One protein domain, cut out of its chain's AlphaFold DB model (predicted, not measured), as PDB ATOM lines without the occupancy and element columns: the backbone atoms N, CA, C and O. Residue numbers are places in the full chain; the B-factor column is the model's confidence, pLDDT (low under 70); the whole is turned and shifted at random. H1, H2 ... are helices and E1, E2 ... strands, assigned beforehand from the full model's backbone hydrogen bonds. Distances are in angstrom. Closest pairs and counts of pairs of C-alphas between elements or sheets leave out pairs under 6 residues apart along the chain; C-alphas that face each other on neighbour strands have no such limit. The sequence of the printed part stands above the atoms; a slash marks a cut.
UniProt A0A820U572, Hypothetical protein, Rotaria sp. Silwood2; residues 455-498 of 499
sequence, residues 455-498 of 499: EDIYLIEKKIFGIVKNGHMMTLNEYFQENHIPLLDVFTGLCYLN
ATOM      1  N   GLU A 455     515.367 470.284 579.942       92.38
ATOM      2  CA  GLU A 455     516.498 470.905 580.641       92.38
ATOM      3  C   GLU A 455     517.185 469.923 581.597       92.38
ATOM      4  O   GLU A 455     518.407 469.805 581.565       92.38
ATOM      5  N   ASP A 456     516.422 469.152 582.379       93.50
ATOM      6  CA  ASP A 456     516.980 468.156 583.303       93.50
ATOM      7  C   ASP A 456     517.819 467.100 582.567       93.50
ATOM      8  O   ASP A 456     518.922 466.769 583.003       93.50
ATOM      9  N   ILE A 457     517.335 466.601 581.422       93.50
ATOM     10  CA  ILE A 457     518.062 465.623 580.596       93.50
ATOM     11  C   ILE A 457     519.344 466.244 580.026       93.50
ATOM     12  O   ILE A 457     520.403 465.623 580.110       93.50
ATOM     13  N   TYR A 458     519.278 467.476 579.514       93.62
ATOM     14  CA  TYR A 458     520.450 468.209 579.023       93.62
ATOM     15  C   TYR A 458     521.488 468.451 580.133       93.62
ATOM     16  O   TYR A 458     522.679 468.225 579.922       93.62
ATOM     17  N   LEU A 459     521.062 468.846 581.337       94.00
ATOM     18  CA  LEU A 459     521.956 469.040 582.484       94.00
ATOM     19  C   LEU A 459     522.567 467.717 582.972       94.00
ATOM     20  O   LEU A 459     523.727 467.698 583.387       94.00
ATOM     21  N   ILE A 460     521.829 466.605 582.887       94.75
ATOM     22  CA  ILE A 460     522.342 465.258 583.174       94.75
ATOM     23  C   ILE A 460     523.375 464.831 582.119       94.75
ATOM     24  O   ILE A 460     524.467 464.408 582.500       94.75
ATOM     25  N   GLU A 461     523.095 464.997 580.822       94.62
ATOM     26  CA  GLU A 461     524.057 464.724 579.741       94.62
ATOM     27  C   GLU A 461     525.332 465.554 579.938       94.62
ATOM     28  O   GLU A 461     526.434 465.009 579.987       94.62
ATOM     29  N   LYS A 462     525.175 466.864 580.150       94.12
ATOM     30  CA  LYS A 462     526.272 467.813 580.362       94.12
ATOM     31  C   LYS A 462     527.096 467.502 581.613       94.12
ATOM     32  O   LYS A 462     528.287 467.783 581.628       94.12
ATOM     33  N   LYS A 463     526.503 466.876 582.634       93.19
ATOM     34  CA  LYS A 463     527.199 466.429 583.852       93.19
ATOM     35  C   LYS A 463     527.913 465.079 583.694       93.19
ATOM     36  O   LYS A 463     528.933 464.877 584.347       93.19
ATOM     37  N   ILE A 464     527.384 464.158 582.886       94.69
ATOM     38  CA  ILE A 464     527.947 462.804 582.702       94.69
ATOM     39  C   ILE A 464     528.993 462.773 581.577       94.69
ATOM     40  O   ILE A 464     530.032 462.133 581.723       94.69
ATOM     41  N   PHE A 465     528.733 463.478 580.475       94.50
ATOM     42  CA  PHE A 465     529.534 463.464 579.246       94.50
ATOM     43  C   PHE A 465     530.149 464.836 578.909       94.50
ATOM     44  O   PHE A 465     530.631 465.045 577.797       94.50
ATOM     45  N   GLY A 466     530.126 465.783 579.852       92.44
ATOM     46  CA  GLY A 466     530.596 467.152 579.648       92.44
ATOM     47  C   GLY A 466     532.082 467.253 579.307       92.44
ATOM     48  O   GLY A 466     532.939 466.985 580.150       92.44
ATOM     49  N   ILE A 467     532.396 467.721 578.099       92.69
ATOM     50  CA  ILE A 467     533.761 468.055 577.679       92.69
ATOM     51  C   ILE A 467     534.076 469.476 578.155       92.69
ATOM     52  O   ILE A 467     533.300 470.400 577.921       92.69
ATOM     53  N   VAL A 468     535.226 469.680 578.802       93.50
ATOM     54  CA  VAL A 468     535.685 471.022 579.194       93.50
ATOM     55  C   VAL A 468     536.551 471.617 578.084       93.50
ATOM     56  O   VAL A 468     537.666 471.156 577.846       93.50
ATOM     57  N   LYS A 469     536.053 472.667 577.423       90.06
ATOM     58  CA  LYS A 469     536.745 473.426 576.368       90.06
ATOM     59  C   LYS A 469     536.829 474.894 576.795       90.06
ATOM     60  O   LYS A 469     535.829 475.495 577.170       90.06
ATOM     61  N   ASN A 470     538.030 475.476 576.785       88.56
ATOM     62  CA  ASN A 470     538.277 476.877 577.178       88.56
ATOM     63  C   ASN A 470     537.708 477.271 578.567       88.56
ATOM     64  O   ASN A 470     537.299 478.408 578.774       88.56
ATOM     65  N   GLY A 471     537.653 476.327 579.516       89.06
ATOM     66  CA  GLY A 471     537.076 476.532 580.854       89.06
ATOM     67  C   GLY A 471     535.548 476.408 580.934       89.06
ATOM     68  O   GLY A 471     535.008 476.355 582.036       89.06
ATOM     69  N   HIS A 472     534.852 476.290 579.801       90.19
ATOM     70  CA  HIS A 472     533.421 476.004 579.748       90.19
ATOM     71  C   HIS A 472     533.178 474.501 579.593       90.19
ATOM     72  O   HIS A 472     533.841 473.824 578.810       90.19
ATOM     73  N   MET A 473     532.205 473.973 580.334       92.25
ATOM     74  CA  MET A 473     531.685 472.624 580.121       92.25
ATOM     75  C   MET A 473     530.676 472.655 578.967       92.25
ATOM     76  O   MET A 473     529.795 473.519 578.941       92.25
ATOM     77  N   MET A 474     530.800 471.718 578.032       93.44
ATOM     78  CA  MET A 474     529.983 471.579 576.823       93.44
ATOM     79  C   MET A 474     529.479 470.138 576.681       93.44
ATOM     80  O   MET A 474     530.174 469.206 577.083       93.44
ATOM     81  N   THR A 475     528.295 469.934 576.105       94.25
ATOM     82  CA  THR A 475     527.842 468.593 575.691       94.25
ATOM     83  C   THR A 475     528.631 468.093 574.477       94.25
ATOM     84  O   THR A 475     529.320 468.869 573.807       94.25
ATOM     85  N   LEU A 476     528.520 466.801 574.144       90.44
ATOM     86  CA  LEU A 476     529.130 466.278 572.914       90.44
ATOM     87  C   LEU A 476     528.546 466.955 571.668       90.44
ATOM     88  O   LEU A 476     529.291 467.263 570.743       90.44
ATOM     89  N   ASN A 477     527.238 467.230 571.661       90.44
ATOM     90  CA  ASN A 477     526.578 467.927 570.558       90.44
ATOM     91  C   ASN A 477     527.136 469.351 570.370       90.44
ATOM     92  O   ASN A 477     527.541 469.710 569.268       90.44
ATOM     93  N   GLU A 478     527.253 470.127 571.456       92.06
ATOM     94  CA  GLU A 478     527.878 471.461 571.441       92.06
ATOM     95  C   GLU A 478     529.336 471.395 570.952       92.06
ATOM     96  O   GLU A 478     529.758 472.202 570.123       92.06
ATOM     97  N   TYR A 479     530.100 470.392 571.399       92.94
ATOM     98  CA  TYR A 479     531.478 470.199 570.951       92.94
ATOM     99  C   TYR A 479     531.569 469.876 569.450       92.94
ATOM    100  O   TYR A 479     532.407 470.461 568.762       92.94
ATOM    101  N   PHE A 480     530.742 468.977 568.911       91.88
ATOM    102  CA  PHE A 480     530.775 468.654 567.477       91.88
ATOM    103  C   PHE A 480     530.233 469.792 566.600       91.88
ATOM    104  O   PHE A 480     530.772 470.009 565.517       91.88
ATOM    105  N   GLN A 481     529.285 470.593 567.096       91.44
ATOM    106  CA  GLN A 481     528.826 471.824 566.439       91.44
ATOM    107  C   GLN A 481     529.934 472.893 566.318       91.44
ATOM    108  O   GLN A 481     529.932 473.685 565.378       91.44
ATOM    109  N   GLU A 482     530.918 472.917 567.224       92.06
ATOM    110  CA  GLU A 482     532.116 473.760 567.069       92.06
ATOM    111  C   GLU A 482     533.243 473.102 566.251       92.06
ATOM    112  O   GLU A 482     534.141 473.798 565.776       92.06
ATOM    113  N   ASN A 483     533.246 471.774 566.111       91.00
ATOM    114  CA  ASN A 483     534.357 470.996 565.551       91.00
ATOM    115  C   ASN A 483     533.891 470.097 564.386       91.00
ATOM    116  O   ASN A 483     534.116 468.885 564.388       91.00
ATOM    117  N   HIS A 484     533.239 470.706 563.392       91.56
ATOM    118  CA  HIS A 484     532.732 470.043 562.188       91.56
ATOM    119  C   HIS A 484     533.812 469.273 561.409       91.56
ATOM    120  O   HIS A 484     534.875 469.813 561.084       91.56
ATOM    121  N   ILE A 485     533.504 468.031 561.024       94.44
ATOM    122  CA  ILE A 485     534.348 467.194 560.161       94.44
ATOM    123  C   ILE A 485     533.459 466.715 559.005       94.44
ATOM    124  O   ILE A 485     532.692 465.776 559.200       94.44
ATOM    125  N   PRO A 486     533.559 467.276 557.782       94.19
ATOM    126  CA  PRO A 486     532.570 467.038 556.720       94.19
ATOM    127  C   PRO A 486     532.315 465.566 556.352       94.19
ATOM    128  O   PRO A 486     531.214 465.215 555.942       94.19
ATOM    129  N   LEU A 487     533.315 464.690 556.507       95.12
ATOM    130  CA  LEU A 487     533.152 463.244 556.319       95.12
ATOM    131  C   LEU A 487     532.295 462.613 557.426       95.12
ATOM    132  O   LEU A 487     531.457 461.761 557.137       95.12
ATOM    133  N   LEU A 488     532.496 463.037 558.677       93.31
ATOM    134  CA  LEU A 488     531.724 462.570 559.825       93.31
ATOM    135  C   LEU A 488     530.296 463.116 559.770       93.31
ATOM    136  O   LEU A 488     529.372 462.344 559.980       93.31
ATOM    137  N   ASP A 489     530.111 464.385 559.404       93.12
ATOM    138  CA  ASP A 489     528.796 465.029 559.271       93.12
ATOM    139  C   ASP A 489     527.921 464.340 558.199       93.12
ATOM    140  O   ASP A 489     526.719 464.139 558.384       93.12
ATOM    141  N   VAL A 490     528.523 463.912 557.079       94.75
ATOM    142  CA  VAL A 490     527.835 463.095 556.061       94.75
ATOM    143  C   VAL A 490     527.547 461.683 556.581       94.75
ATOM    144  O   VAL A 490     526.468 461.146 556.332       94.75
ATOM    145  N   PHE A 491     528.484 461.070 557.311       94.50
ATOM    146  CA  PHE A 491     528.311 459.724 557.857       94.50
ATOM    147  C   PHE A 491     527.222 459.665 558.940       94.50
ATOM    148  O   PHE A 491     526.359 458.791 558.882       94.50
ATOM    149  N   THR A 492     527.193 460.616 559.878       92.25
ATOM    150  CA  THR A 492     526.153 460.704 560.915       92.25
ATOM    151  C   THR A 492     524.783 460.984 560.305       92.25
ATOM    152  O   THR A 492     523.814 460.342 560.708       92.25
ATOM    153  N   GLY A 493     524.697 461.833 559.274       91.56
ATOM    154  CA  GLY A 493     523.468 462.028 558.497       91.56
ATOM    155  C   GLY A 493     522.971 460.745 557.816       91.56
ATOM    156  O   GLY A 493     521.776 460.453 557.850       91.56
ATOM    157  N   LEU A 494     523.871 459.933 557.249       93.62
ATOM    158  CA  LEU A 494     523.518 458.630 556.672       93.62
ATOM    159  C   LEU A 494     523.095 457.610 557.738       93.62
ATOM    160  O   LEU A 494     522.136 456.873 557.508       93.62
ATOM    161  N   CYS A 495     523.751 457.573 558.900       93.00
ATOM    162  CA  CYS A 495     523.341 456.715 560.014       93.00
ATOM    163  C   CYS A 495     521.965 457.111 560.565       93.00
ATOM    164  O   CYS A 495     521.125 456.237 560.758       93.00
ATOM    165  N   TYR A 496     521.705 458.410 560.743       89.50
ATOM    166  CA  TYR A 496     520.422 458.934 561.222       89.50
ATOM    167  C   TYR A 496     519.253 458.620 560.271       89.50
ATOM    168  O   TYR A 496     518.129 458.439 560.718       89.50
ATOM    169  N   LEU A 497     519.508 458.512 558.960       84.88
ATOM    170  CA  LEU A 497     518.502 458.124 557.957       84.88
ATOM    171  C   LEU A 497     518.291 456.603 557.815       84.88
ATOM    172  O   LEU A 497     517.424 456.190 557.047       84.88
ATOM    173  N   ASN A 498     519.084 455.774 558.502       84.25
ATOM    174  CA  ASN A 498     518.953 454.308 558.518       84.25
ATOM    175  C   ASN A 498     518.500 453.767 559.893       84.25
ATOM    176  O   ASN A 498     518.587 452.558 560.125       84.25
TER     177      ASN A 498
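What this domain is: This is residues 455 to 498 of the 499 residues of the protein "Hypothetical protein" of Rotaria sp. Silwood2 (UniProt A0A820U572). Picture a loose, open arch: a small two-stranded hairpin, E1 and E2, with helix H1 near its open end makes one leg, the short helix H2 lies in the bridge, and the longest helix, H3, makes the other leg, with residues 490 to 496 of it standing free. The three helices do not gather into a bundle, and none touches another. The printed part has 44 residues, with three named helices and two named strands in the order H1, E1, E2, H2, H3; the sheet is E1 - E2, antiparallel, and the class is mostly helix. The whole is loose, with a radius of gyration of the C-alphas of 12.4 A and spans of 30 by 24 by 13 A.

Where its parts are: Begin at the sheet: find C-alpha 467 at (533.761, 468.055, 577.679), where E1 begins, and follow it to residue 469. E2 is residues 472 to 474; each strand measures 6.3 A from first to last C-alpha. Before them, H1 holds residues 455 to 464 and starts at C-alpha 455, (516.498, 470.905, 580.641); it is 14.2 A long. After them, H2 holds residues 476 to 482 and is 10.0 A long. H3, residues 486 to 496, is 15.3 A long and ends at C-alpha 496, (520.422, 458.934, 561.222).

How they stand to each other: Look first at E1 and E2, a hairpin whose directions stand at 139 degrees. There you will find N 467 and O 474 within hydrogen-bond range at 2.9 A, and N 474 and O 467 at 2.8 A. C-alphas 468 and 473 face each other at 4.4 A. From the sheet, go to H1: its closest C-alpha pair with E2 is that of Lys 462 and Met 474, 6.4 A apart. On to H2: its closest C-alpha pair with E1 is that of Leu 476 and Ile 467, 6.9 A apart. H1 and H2 are apart, but only just, their closest C-alphas being 8.1 A from each other. H3 is apart from H1, E1, E2 and H2. In H1, H2 and H3 every O i to N i+4 pair is within hydrogen-bond range.

The domain as a whole: The two C-alphas farthest apart are those of Gly 471 and Asn 498, 36.3 A. The links H1 to E1, E1 to E2, E2 to H2 and H2 to H3 are tight. Residues 482 to 487 stand free, and so do residues 490 to 498, of which 490 to 496 belong to H3. The printed part has no cut. The mean pLDDT of the printed part is 92.3, and no printed residue is under 70.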